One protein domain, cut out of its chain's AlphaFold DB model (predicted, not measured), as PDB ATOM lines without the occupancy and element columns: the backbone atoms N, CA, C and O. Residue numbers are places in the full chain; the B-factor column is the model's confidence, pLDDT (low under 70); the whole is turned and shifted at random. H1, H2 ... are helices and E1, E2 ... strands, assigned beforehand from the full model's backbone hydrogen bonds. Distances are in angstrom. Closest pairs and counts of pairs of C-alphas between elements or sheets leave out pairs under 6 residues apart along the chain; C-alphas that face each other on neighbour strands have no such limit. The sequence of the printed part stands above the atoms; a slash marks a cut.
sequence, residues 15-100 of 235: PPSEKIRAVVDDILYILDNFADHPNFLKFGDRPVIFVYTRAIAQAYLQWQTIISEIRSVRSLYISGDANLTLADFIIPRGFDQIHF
ATOM      1  N   PRO A  15     -15.020 -14.271  -7.722       62.72
ATOM      2  CA  PRO A  15     -13.584 -14.467  -7.578       62.72
ATOM      3  C   PRO A  15     -12.832 -14.139  -8.879       62.72
ATOM      4  O   PRO A  15     -13.289 -14.517  -9.961       62.72
ATOM      5  N   PRO A  16     -11.653 -13.490  -8.819       67.00
ATOM      6  CA  PRO A  16     -10.868 -13.176 -10.014       67.00
ATOM      7  C   PRO A  16     -10.586 -14.391 -10.912       67.00
ATOM      8  O   PRO A  16     -10.606 -14.263 -12.130       67.00
ATOM      9  N   SER A  17     -10.382 -15.576 -10.332       69.88
ATOM     10  CA  SER A  17     -10.160 -16.830 -11.066       69.88
ATOM     11  C   SER A  17     -11.371 -17.290 -11.883       69.88
ATOM     12  O   SER A  17     -11.197 -17.839 -12.967       69.88
ATOM     13  N   GLU A  18     -12.588 -17.055 -11.396       74.56
ATOM     14  CA  GLU A  18     -13.816 -17.377 -12.132       74.56
ATOM     15  C   GLU A  18     -14.025 -16.411 -13.301       74.56
ATOM     16  O   GLU A  18     -14.422 -16.845 -14.378       74.56
ATOM     17  N   LYS A  19     -13.664 -15.129 -13.136       72.50
ATOM     18  CA  LYS A  19     -13.687 -14.143 -14.232       72.50
ATOM     19  C   LYS A  19     -12.701 -14.498 -15.347       72.50
ATOM     20  O   LYS A  19     -13.063 -14.416 -16.513       72.50
ATOM     21  N   ILE A  20     -11.479 -14.918 -15.000       80.75
ATOM     22  CA  ILE A  20     -10.483 -15.394 -15.980       80.75
ATOM     23  C   ILE A  20     -11.050 -16.559 -16.783       80.75
ATOM     24  O   ILE A  20     -11.041 -16.514 -18.010       80.75
ATOM     25  N   ARG A  21     -11.557 -17.580 -16.080       87.19
ATOM     26  CA  ARG A  21     -12.091 -18.783 -16.717       87.19
ATOM     27  C   ARG A  21     -13.261 -18.453 -17.638       87.19
ATOM     28  O   ARG A  21     -13.257 -18.919 -18.763       87.19
ATOM     29  N   ALA A  22     -14.184 -17.594 -17.207       88.06
ATOM     30  CA  ALA A  22     -15.305 -17.168 -18.042       88.06
ATOM     31  C   ALA A  22     -14.837 -16.520 -19.358       88.06
ATOM     32  O   ALA A  22     -15.324 -16.888 -20.418       88.06
ATOM     33  N   VAL A  23     -13.839 -15.625 -19.320       91.50
ATOM     34  CA  VAL A  23     -13.307 -15.005 -20.549       91.50
ATOM     35  C   VAL A  23     -12.617 -16.032 -21.452       91.50
ATOM     36  O   VAL A  23     -12.766 -15.974 -22.673       91.50
ATOM     37  N   VAL A  24     -11.851 -16.962 -20.872       94.69
ATOM     38  CA  VAL A  24     -11.215 -18.052 -21.630       94.69
ATOM     39  C   VAL A  24     -12.278 -18.924 -22.297       94.69
ATOM     40  O   VAL A  24     -12.190 -19.153 -23.503       94.69
ATOM     41  N   ASP A  25     -13.293 -19.347 -21.545       95.56
ATOM     42  CA  ASP A  25     -14.384 -20.195 -22.023       95.56
ATOM     43  C   ASP A  25     -15.199 -19.493 -23.122       95.56
ATOM     44  O   ASP A  25     -15.475 -20.105 -24.150       95.56
ATOM     45  N   ASP A  26     -15.516 -18.204 -22.967       95.62
ATOM     46  CA  ASP A  26     -16.260 -17.423 -23.963       95.62
ATOM     47  C   ASP A  26     -15.482 -17.287 -25.281       95.62
ATOM     48  O   ASP A  26     -16.031 -17.494 -26.368       95.62
ATOM     49  N   ILE A  27     -14.184 -16.965 -25.212       97.06
ATOM     50  CA  ILE A  27     -13.358 -16.852 -26.420       97.06
ATOM     51  C   ILE A  27     -13.180 -18.227 -27.067       97.06
ATOM     52  O   ILE A  27     -13.331 -18.338 -28.284       97.06
ATOM     53  N   LEU A  28     -12.895 -19.279 -26.292       98.25
ATOM     54  CA  LEU A  28     -12.782 -20.635 -26.833       98.25
ATOM     55  C   LEU A  28     -14.092 -21.105 -27.453       98.25
ATOM     56  O   LEU A  28     -14.059 -21.659 -28.544       98.25
ATOM     57  N   TYR A  29     -15.238 -20.798 -26.849       98.31
ATOM     58  CA  TYR A  29     -16.540 -21.096 -27.432       98.31
ATOM     59  C   TYR A  29     -16.697 -20.454 -28.817       98.31
ATOM     60  O   TYR A  29     -17.093 -21.134 -29.767       98.31
ATOM     61  N   ILE A  30     -16.337 -19.173 -28.969       98.25
ATOM     62  CA  ILE A  30     -16.378 -18.496 -30.273       98.25
ATOM     63  C   ILE A  30     -15.440 -19.184 -31.273       98.25
ATOM     64  O   ILE A  30     -15.825 -19.448 -32.417       98.25
ATOM     65  N   LEU A  31     -14.211 -19.487 -30.847       98.44
ATOM     66  CA  LEU A  31     -13.211 -20.122 -31.701       98.44
ATOM     67  C   LEU A  31     -13.634 -21.535 -32.123       98.44
ATOM     68  O   LEU A  31     -13.491 -21.894 -33.289       98.44
ATOM     69  N   ASP A  32     -14.201 -22.311 -31.208       98.19
ATOM     70  CA  ASP A  32     -14.567 -23.703 -31.436       98.19
ATOM     71  C   ASP A  32     -15.800 -23.875 -32.309       98.19
ATOM     72  O   ASP A  32     -15.868 -24.823 -33.089       98.19
ATOM     73  N   ASN A  33     -16.749 -22.946 -32.224       98.38
ATOM     74  CA  ASN A  33     -18.007 -23.062 -32.954       98.38
ATOM     75  C   ASN A  33     -17.997 -22.318 -34.294       98.38
ATOM     76  O   ASN A  33     -18.738 -22.701 -35.200       98.38
ATOM     77  N   PHE A  34     -17.184 -21.264 -34.441       98.19
ATOM     78  CA  PHE A  34     -17.315 -20.352 -35.585       98.19
ATOM     79  C   PHE A  34     -16.020 -20.088 -36.350       98.19
ATOM     80  O   PHE A  34     -16.089 -19.767 -37.538       98.19
ATOM     81  N   ALA A  35     -14.842 -20.219 -35.730       97.75
ATOM     82  CA  ALA A  35     -13.610 -19.746 -36.364       97.75
ATOM     83  C   ALA A  35     -13.163 -20.558 -37.588       97.75
ATOM     84  O   ALA A  35     -12.395 -20.059 -38.414       97.75
ATOM     85  N   ASP A  36     -13.663 -21.780 -37.758       96.31
ATOM     86  CA  ASP A  36     -13.363 -22.606 -38.931       96.31
ATOM     87  C   ASP A  36     -14.232 -22.250 -40.154       96.31
ATOM     88  O   ASP A  36     -13.917 -22.653 -41.276       96.31
ATOM     89  N   HIS A  37     -15.262 -21.414 -39.986       97.62
ATOM     90  CA  HIS A  37     -16.108 -20.948 -41.084       97.62
ATOM     91  C   HIS A  37     -15.316 -20.066 -42.081       97.62
ATOM     92  O   HIS A  37     -14.536 -19.210 -41.654       97.62
ATOM     93  N   PRO A  38     -15.523 -20.194 -43.412       96.75
ATOM     94  CA  PRO A  38     -14.765 -19.436 -44.420       96.75
ATOM     95  C   PRO A  38     -14.950 -17.915 -44.341       96.75
ATOM     96  O   PRO A  38     -14.070 -17.172 -44.763       96.75
ATOM     97  N   ASN A  39     -16.070 -17.452 -43.779       97.38
ATOM     98  CA  ASN A  39     -16.356 -16.023 -43.590       97.38
ATOM     99  C   ASN A  39     -15.922 -15.481 -42.217       97.38
ATOM    100  O   ASN A  39     -16.168 -14.311 -41.932       97.38
ATOM    101  N   PHE A  40     -15.321 -16.302 -41.349       98.12
ATOM    102  CA  PHE A  40     -14.753 -15.793 -40.103       98.12
ATOM    103  C   PHE A  40     -13.485 -14.993 -40.417       98.12
ATOM    104  O   PHE A  40     -12.631 -15.451 -41.180       98.12
ATOM    105  N   LEU A  41     -13.343 -13.803 -39.835       97.81
ATOM    106  CA  LEU A  41     -12.189 -12.947 -40.092       97.81
ATOM    107  C   LEU A  41     -10.893 -13.614 -39.606       97.81
ATOM    108  O   LEU A  41     -10.751 -13.944 -38.427       97.81
ATOM    109  N   LYS A  42      -9.925 -13.769 -40.514       97.50
ATOM    110  CA  LYS A  42      -8.614 -14.367 -40.235       97.50
ATOM    111  C   LYS A  42      -7.479 -13.452 -40.688       97.50
ATOM    112  O   LYS A  42      -7.569 -12.807 -41.731       97.50
ATOM    113  N   PHE A  43      -6.396 -13.426 -39.914       95.94
ATOM    114  CA  PHE A  43      -5.126 -12.812 -40.299       95.94
ATOM    115  C   PHE A  43      -4.061 -13.904 -40.443       95.94
ATOM    116  O   PHE A  43      -3.565 -14.451 -39.453       95.94
ATOM    117  N   GLY A  44      -3.745 -14.257 -41.691       93.19
ATOM    118  CA  GLY A  44      -3.135 -15.555 -41.987       93.19
ATOM    119  C   GLY A  44      -4.104 -16.670 -41.593       93.19
ATOM    120  O   GLY A  44      -5.297 -16.564 -41.860       93.19
ATOM    121  N   ASP A  45      -3.617 -17.686 -40.885       92.94
ATOM    122  CA  ASP A  45      -4.454 -18.788 -40.393       92.94
ATOM    123  C   ASP A  45      -5.076 -18.515 -39.012       92.94
ATOM    124  O   ASP A  45      -5.755 -19.372 -38.453       92.94
ATOM    125  N   ARG A  46      -4.842 -17.328 -38.431       97.56
ATOM    126  CA  ARG A  46      -5.285 -17.002 -37.070       97.56
ATOM    127  C   ARG A  46      -6.643 -16.288 -37.083       97.56
ATOM    128  O   ARG A  46      -6.722 -15.202 -37.661       97.56
ATOM    129  N   PRO A  47      -7.680 -16.838 -36.427       98.44
ATOM    130  CA  PRO A  47      -8.946 -16.146 -36.187       98.44
ATOM    131  C   PRO A  47      -8.726 -14.834 -35.434       98.44
ATOM    132  O   PRO A  47      -7.897 -14.784 -34.522       98.44
ATOM    133  N   VAL A  48      -9.451 -13.787 -35.820       98.44
ATOM    134  CA  VAL A  48      -9.293 -12.437 -35.267       98.44
ATOM    135  C   VAL A  48     -10.403 -12.129 -34.270       98.44
ATOM    136  O   VAL A  48     -11.579 -12.242 -34.606       98.44
ATOM    137  N   ILE A  49     -10.030 -11.686 -33.069       98.00
ATOM    138  CA  ILE A  49     -10.955 -11.199 -32.036       98.00
ATOM    139  C   ILE A  49     -10.563  -9.772 -31.635       98.00
ATOM    140  O   ILE A  49      -9.396  -9.501 -31.345       98.00
ATOM    141  N   PHE A  50     -11.542  -8.866 -31.595       96.50
ATOM    142  CA  PHE A  50     -11.401  -7.517 -31.042       96.50
ATOM    143  C   PHE A  50     -11.994  -7.484 -29.635       96.50
ATOM    144  O   PHE A  50     -13.093  -7.989 -29.413       96.50
ATOM    145  N   VAL A  51     -11.274  -6.888 -28.686       94.12
ATOM    146  CA  VAL A  51     -11.710  -6.772 -27.292       94.12
ATOM    147  C   VAL A  51     -11.888  -5.304 -26.940       94.12
ATOM    148  O   VAL A  51     -10.912  -4.560 -26.859       94.12
ATOM    149  N   TYR A  52     -13.138  -4.908 -26.710       91.56
ATOM    150  CA  TYR A  52     -13.505  -3.550 -26.313       91.56
ATOM    151  C   TYR A  52     -12.985  -3.204 -24.911       91.56
ATOM    152  O   TYR A  52     -12.922  -4.074 -24.032       91.56
ATOM    153  N   THR A  53     -12.680  -1.925 -24.659       87.25
ATOM    154  CA  THR A  53     -12.028  -1.482 -23.413       87.25
ATOM    155  C   THR A  53     -12.778  -1.905 -22.148       87.25
ATOM    156  O   THR A  53     -12.148  -2.194 -21.129       87.25
ATOM    157  N   ARG A  54     -14.116  -1.996 -22.193       83.94
ATOM    158  CA  ARG A  54     -14.924  -2.445 -21.043       83.94
ATOM    159  C   ARG A  54     -14.678  -3.910 -20.699       83.94
ATOM    160  O   ARG A  54     -14.619  -4.239 -19.521       83.94
ATOM    161  N   ALA A  55     -14.515  -4.773 -21.700       86.19
ATOM    162  CA  ALA A  55     -14.147  -6.168 -21.477       86.19
ATOM    163  C   ALA A  55     -12.702  -6.263 -20.975       86.19
ATOM    164  O   ALA A  55     -12.426  -7.010 -20.037       86.19
ATOM    165  N   ILE A  56     -11.796  -5.435 -21.515       85.88
ATOM    166  CA  ILE A  56     -10.408  -5.384 -21.043       85.88
ATOM    167  C   ILE A  56     -10.343  -5.064 -19.545       85.88
ATOM    168  O   ILE A  56      -9.660  -5.762 -18.795       85.88
ATOM    169  N   ALA A  57     -11.097  -4.059 -19.095       83.06
ATOM    170  CA  ALA A  57     -11.118  -3.624 -17.701       83.06
ATOM    171  C   ALA A  57     -11.560  -4.724 -16.715       83.06
ATOM    172  O   ALA A  57     -11.076  -4.755 -15.583       83.06
ATOM    173  N   GLN A  58     -12.417  -5.662 -17.133       79.38
ATOM    174  CA  GLN A  58     -12.917  -6.737 -16.261       79.38
ATOM    175  C   GLN A  58     -11.840  -7.758 -15.860       79.38
ATOM    176  O   GLN A  58     -11.988  -8.426 -14.833       79.38
ATOM    177  N   ALA A  59     -10.767  -7.868 -16.649       80.00
ATOM    178  CA  ALA A  59      -9.679  -8.828 -16.456       80.00
ATOM    179  C   ALA A  59      -8.289  -8.202 -16.689       80.00
ATOM    180  O   ALA A  59      -7.362  -8.864 -17.163       80.00
ATOM    181  N   TYR A  60      -8.138  -6.908 -16.382       75.12
ATOM    182  CA  TYR A  60      -6.999  -6.079 -16.795       75.12
ATOM    183  C   TYR A  60      -5.619  -6.699 -16.509       75.12
ATOM    184  O   TYR A  60      -4.773  -6.753 -17.397       75.12
ATOM    185  N   LEU A  61      -5.389  -7.229 -15.303       79.88
ATOM    186  CA  LEU A  61      -4.094  -7.828 -14.935       79.88
ATOM    187  C   LEU A  61      -3.928  -9.270 -15.430       79.88
ATOM    188  O   LEU A  61      -2.853  -9.850 -15.301       79.88
ATOM    189  N   GLN A  62      -4.988  -9.861 -15.970       86.69
ATOM    190  CA  GLN A  62      -5.071 -11.281 -16.272       86.69
ATOM    191  C   GLN A  62      -4.999 -11.587 -17.771       86.69
ATOM    192  O   GLN A  62      -4.822 -12.745 -18.135       86.69
ATOM    193  N   TRP A  63      -5.082 -10.583 -18.651       88.94
ATOM    194  CA  TRP A  63      -5.097 -10.794 -20.105       88.94
ATOM    195  C   TRP A  63      -3.897 -11.555 -20.649       88.94
ATOM    196  O   TRP A  63      -4.062 -12.350 -21.569       88.94
ATOM    197  N   GLN A  64      -2.704 -11.371 -20.077       89.50
ATOM    198  CA  GLN A  64      -1.548 -12.165 -20.490       89.50
ATOM    199  C   GLN A  64      -1.793 -13.661 -20.249       89.50
ATOM    200  O   GLN A  64      -1.527 -14.476 -21.133       89.50
ATOM    201  N   THR A  65      -2.334 -14.007 -19.079       90.69
ATOM    202  CA  THR A  65      -2.692 -15.379 -18.711       90.69
ATOM    203  C   THR A  65      -3.821 -15.899 -19.594       90.69
ATOM    204  O   THR A  65      -3.639 -16.929 -20.233       90.69
ATOM    205  N   ILE A  66      -4.919 -15.148 -19.730       92.50
ATOM    206  CA  ILE A  66      -6.074 -15.490 -20.581       92.50
ATOM    207  C   ILE A  66      -5.620 -15.824 -22.005       92.50
ATOM    208  O   ILE A  66      -5.910 -16.895 -22.531       92.50
ATOM    209  N   ILE A  67      -4.844 -14.927 -22.621       94.75
ATOM    210  CA  ILE A  67      -4.357 -15.109 -23.990       94.75
ATOM    211  C   ILE A  67      -3.414 -16.315 -24.072       94.75
ATOM    212  O   ILE A  67      -3.457 -17.049 -25.058       94.75
ATOM    213  N   SER A  68      -2.565 -16.538 -23.062       94.12
ATOM    214  CA  SER A  68      -1.668 -17.699 -23.036       94.12
ATOM    215  C   SER A  68      -2.418 -19.028 -22.913       94.12
ATOM    216  O   SER A  68      -2.064 -19.979 -23.608       94.12
ATOM    217  N   GLU A  69      -3.480 -19.081 -22.104       95.44
ATOM    218  CA  GLU A  69      -4.323 -20.267 -21.938       95.44
ATOM    219  C   GLU A  69      -5.059 -20.588 -23.239       95.44
ATOM    220  O   GLU A  69      -4.960 -21.710 -23.734       95.44
ATOM    221  N   ILE A  70      -5.679 -19.590 -23.875       97.06
ATOM    222  CA  ILE A  70      -6.345 -19.778 -25.173       97.06
ATOM    223  C   ILE A  70      -5.341 -20.247 -26.233       97.06
ATOM    224  O   ILE A  70      -5.582 -21.231 -26.935       97.06
ATOM    225  N   ARG A  71      -4.172 -19.594 -26.318       96.69
ATOM    226  CA  ARG A  71      -3.126 -19.943 -27.293       96.69
ATOM    227  C   ARG A  71      -2.486 -21.312 -27.063       96.69
ATOM    228  O   ARG A  71      -1.844 -21.824 -27.977       96.69
ATOM    229  N   SER A  72      -2.658 -21.911 -25.884       97.19
ATOM    230  CA  SER A  72      -2.181 -23.273 -25.612       97.19
ATOM    231  C   SER A  72      -2.997 -24.351 -26.335       97.19
ATOM    232  O   SER A  72      -2.489 -25.449 -26.553       97.19
ATOM    233  N   VAL A  73      -4.229 -24.029 -26.746       97.69
ATOM    234  CA  VAL A  73      -5.159 -24.979 -27.380       97.69
ATOM    235  C   VAL A  73      -5.689 -24.516 -28.740       97.69
ATOM    236  O   VAL A  73      -6.090 -25.348 -29.551       97.69
ATOM    237  N   ARG A  74      -5.667 -23.208 -29.034       97.19
ATOM    238  CA  ARG A  74      -6.183 -22.630 -30.285       97.19
ATOM    239  C   ARG A  74      -5.310 -21.496 -30.812       97.19
ATOM    240  O   ARG A  74      -4.756 -20.700 -30.064       97.19
ATOM    241  N   SER A  75      -5.231 -21.360 -32.133       96.69
ATOM    242  CA  SER A  75      -4.638 -20.175 -32.760       96.69
ATOM    243  C   SER A  75      -5.519 -18.943 -32.540       96.69
ATOM    244  O   SER A  75      -6.734 -19.033 -32.693       96.69
ATOM    245  N   LEU A  76      -4.908 -17.787 -32.270       97.81
ATOM    246  CA  LEU A  76      -5.630 -16.533 -32.052       97.81
ATOM    247  C   LEU A  76      -4.792 -15.323 -32.488       97.81
ATOM    248  O   LEU A  76      -3.600 -15.235 -32.163       97.81
ATOM    249  N   TYR A  77      -5.426 -14.396 -33.207       97.88
ATOM    250  CA  TYR A  77      -4.992 -13.012 -33.380       97.88
ATOM    251  C   TYR A  77      -5.925 -12.115 -32.567       97.88
ATOM    252  O   TYR A  77      -7.132 -12.127 -32.798       97.88
ATOM    253  N   ILE A  78      -5.401 -11.347 -31.615       97.06
ATOM    254  CA  ILE A  78      -6.244 -10.562 -30.704       97.06
ATOM    255  C   ILE A  78      -5.853  -9.085 -30.690       97.06
ATOM    256  O   ILE A  78      -4.681  -8.736 -30.513       97.06
ATOM    257  N   SER A  79      -6.855  -8.226 -30.888       95.75
ATOM    258  CA  SER A  79      -6.733  -6.769 -30.904       95.75
ATOM    259  C   SER A  79      -7.373  -6.165 -29.660       95.75
ATOM    260  O   SER A  79      -8.546  -6.419 -29.383       95.75
ATOM    261  N   GLY A  80      -6.605  -5.385 -28.902       93.25
ATOM    262  CA  GLY A  80      -7.060  -4.749 -27.666       93.25
ATOM    263  C   GLY A  80      -7.336  -3.262 -27.857       93.25
ATOM    264  O   GLY A  80      -6.523  -2.554 -28.450       93.25
ATOM    265  N   ASP A  81      -8.472  -2.801 -27.351       91.06
ATOM    266  CA  ASP A  81      -8.832  -1.387 -27.306       91.06
ATOM    267  C   ASP A  81      -7.948  -0.627 -26.299       91.06
ATOM    268  O   ASP A  81      -7.756  -1.060 -25.159       91.06
ATOM    269  N   ALA A  82      -7.382   0.493 -26.734       87.19
ATOM    270  CA  ALA A  82      -6.418   1.322 -26.030       87.19
ATOM    271  C   ALA A  82      -6.854   2.788 -26.083       87.19
ATOM    272  O   ALA A  82      -7.510   3.225 -27.019       87.19
ATOM    273  N   ASN A  83      -6.404   3.602 -25.129       80.94
ATOM    274  CA  ASN A  83      -6.553   5.051 -25.255       80.94
ATOM    275  C   ASN A  83      -5.529   5.615 -26.262       80.94
ATOM    276  O   ASN A  83      -4.373   5.185 -26.281       80.94
ATOM    277  N   LEU A  84      -5.927   6.616 -27.053       77.19
ATOM    278  CA  LEU A  84      -5.116   7.265 -28.091       77.19
ATOM    279  C   LEU A  84      -3.794   7.852 -27.558       77.19
ATOM    280  O   LEU A  84      -2.760   7.828 -28.229       77.19
ATOM    281  N   THR A  85      -3.785   8.352 -26.323       68.00
ATOM    282  CA  THR A  85      -2.562   8.874 -25.685       68.00
ATOM    283  C   THR A  85      -1.621   7.763 -25.216       68.00
ATOM    284  O   THR A  85      -0.446   8.020 -24.956       68.00
ATOM    285  N   LEU A  86      -2.118   6.524 -25.099       61.22
ATOM    286  CA  LEU A  86      -1.480   5.402 -24.399       61.22
ATOM    287  C   LEU A  86      -1.068   5.737 -22.951       61.22
ATOM    288  O   LEU A  86      -0.248   5.024 -22.372       61.22
ATOM    289  N   ALA A  87      -1.611   6.818 -22.377       53.34
ATOM    290  CA  ALA A  87      -1.222   7.318 -21.063       53.34
ATOM    291  C   ALA A  87      -1.814   6.481 -19.915       53.34
ATOM    292  O   ALA A  87      -1.158   6.334 -18.890       53.34
ATOM    293  N   ASP A  88      -2.982   5.858 -20.121       47.44
ATOM    294  CA  ASP A  88      -3.739   5.218 -19.030       47.44
ATOM    295  C   ASP A  88      -3.874   3.694 -19.135       47.44
ATOM    296  O   ASP A  88      -4.425   3.055 -18.242       47.44
ATOM    297  N   PHE A  89      -3.350   3.073 -20.193       53.34
ATOM    298  CA  PHE A  89      -3.536   1.642 -20.416       53.34
ATOM    299  C   PHE A  89      -2.219   1.003 -20.825       53.34
ATOM    300  O   PHE A  89      -1.787   1.061 -21.977       53.34
ATOM    301  N   ILE A  90      -1.584   0.338 -19.861       60.81
ATOM    302  CA  ILE A  90      -0.673  -0.757 -20.167       60.81
ATOM    303  C   ILE A  90      -1.566  -1.812 -20.822       60.81
ATOM    304  O   ILE A  90      -2.142  -2.634 -20.118       60.81
ATOM    305  N   ILE A  91      -1.733  -1.769 -22.152       63.91
ATOM    306  CA  ILE A  91      -2.297  -2.905 -22.887       63.91
ATOM    307  C   ILE A  91      -1.467  -4.110 -22.439       63.91
ATOM    308  O   ILE A  91      -0.243  -4.104 -22.650       63.91
ATOM    309  N   PRO A  92      -2.075  -5.087 -21.747       64.81
ATOM    310  CA  PRO A  92      -1.322  -6.170 -21.147       64.81
ATOM    311  C   PRO A  92      -0.514  -6.885 -22.223       64.81
ATOM    312  O   PRO A  92      -0.953  -7.036 -23.366       64.81
ATOM    313  N   ARG A  93       0.695  -7.328 -21.875       72.69
ATOM    314  CA  ARG A  93       1.488  -8.151 -22.794       72.69
ATOM    315  C   ARG A  93       0.635  -9.340 -23.244       72.69
ATOM    316  O   ARG A  93      -0.030  -9.962 -22.426       72.69
ATOM    317  N   GLY A  94       0.664  -9.660 -24.533       83.12
ATOM    318  CA  GLY A  94      -0.080 -10.792 -25.091       83.12
ATOM    319  C   GLY A  94      -0.932 -10.431 -26.304       83.12
ATOM    320  O   GLY A  94      -1.039 -11.265 -27.204       83.12
ATOM    321  N   PHE A  95      -1.462  -9.206 -26.377       93.06
ATOM    322  CA  PHE A  95      -2.182  -8.728 -27.563       93.06
ATOM    323  C   PHE A  95      -1.269  -8.643 -28.797       93.06
ATOM    324  O   PHE A  95      -0.084  -8.335 -28.677       93.06
ATOM    325  N   ASP A  96      -1.820  -8.932 -29.980       95.31
ATOM    326  CA  ASP A  96      -1.110  -8.814 -31.267       95.31
ATOM    327  C   ASP A  96      -1.214  -7.400 -31.851       95.31
ATOM    328  O   ASP A  96      -0.295  -6.902 -32.508       95.31
ATOM    329  N   GLN A  97      -2.368  -6.771 -31.636       95.50
ATOM    330  CA  GLN A  97      -2.732  -5.473 -32.183       95.50
ATOM    331  C   GLN A  97      -3.344  -4.596 -31.100       95.50
ATOM    332  O   GLN A  97      -3.959  -5.097 -30.156       95.50
ATOM    333  N   ILE A  98      -3.214  -3.284 -31.276       93.94
ATOM    334  CA  ILE A  98      -4.021  -2.312 -30.547       93.94
ATOM    335  C   ILE A  98      -4.853  -1.452 -31.498       93.94
ATOM    336  O   ILE A  98      -4.440  -1.168 -32.627       93.94
ATOM    337  N   HIS A  99      -6.023  -1.050 -31.018       94.31
ATOM    338  CA  HIS A  99      -6.935  -0.104 -31.661       94.31
ATOM    339  C   HIS A  99      -7.482   0.865 -30.608       94.31
ATOM    340  O   HIS A  99      -7.200   0.687 -29.431       94.31
ATOM    341  N   PHE A 100      -8.244   1.879 -31.007       92.69
ATOM    342  CA  PHE A 100      -9.090   2.661 -30.098       92.69
ATOM    343  C   PHE A 100     -10.495   2.717 -30.691       92.69
ATOM    344  O   PHE A 100     -10.621   2.987 -31.883       92.69
TER     345      PHE A 100
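Overview. This is residues 15 to 100 of the 235 residues of an uncharacterized protein of Proteobacteria bacterium (UniProt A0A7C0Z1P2). Picture a small sheet of three parallel strands, E1, E2 and E3, with two touching helices, H1 and H3, set at a steep tilt to each other to one side of it; only the last part of H1, residues 27 to 34, grazes the sheet. The short helix H2 sits by the end of E2, and the long link of residues 82 to 96 loops out beyond that end before returning to E3. The 86 printed residues hold three named helices and three named strands in the order H1 E1 H2 H3 E2 E3, and the sheet's order is E1 E2 E3. The class is mixed, helices and strands, and the whole is compact, with a radius of gyration of the C-alphas of 12.8 A and spans of 38 by 31 by 18 A.

Along the chain. Find C-alpha 16 at (-10.868, -13.176, -10.014); from there H1, residues 16 to 34, runs 27.3 A to C-alpha 34 at (-17.315, -20.352, -35.585). Read on to E1, residues 46 to 51, 15.5 A long, and to H2, residues 53 to 58. Next come H3, residues 63 to 73, 15.9 A long, and E2, residues 77 to 81, 13.7 A long. Last is E3, residues 97 to 99, ending at C-alpha 99 at (-6.935, -0.104, -31.661).

Arrangement. Look first at the sheet, where E2 is the inner strand. E1 and E2 are parallel at 14 degrees, with N 77 and O 47 2.8 A apart, within hydrogen-bond range. E2 and E3 are parallel at 30 degrees, with N 80 and O 97 at 2.9 A. E1, H2 and H3, E2 form a strand-helix-strand unit, two parallel neighbour strands with helices between them, and its crossover is right-handed. H1 is on the sheet but only grazes it, with residues 27 to 34; H2 also only grazes it, with residues 53 to 56. H3 is only just not on the sheet, with 4 pairs of C-alphas within 10 A. H1 touches H3 with residues 20 to 28 alone, closest at the C-alphas of Val 24 and Ile 66, 5.8 A apart; they run the same way at a steep tilt of 43 degrees. H2 and H3 are close but not clearly touching, about perpendicular at 88 degrees, with the C-alphas of Ile 56 and Trp 63 closest at 7.6 A. In H1 every O i to N i+4 pair is within hydrogen-bond range; in H2 it is 1 of 2 and in H3 6 of 7.

Size, cuts and confidence. The two C-alphas farthest apart, those of Pro 38 and Ala 87, are 38.0 A apart. The printed part has no cut. The links H1 to E1 and E2 to E3 are long, with 11 and 15 residues. Look for low pLDDT, under 70, at residues 15 to 17 and 85 to 92 of this model; the mean of the printed part is 88.0.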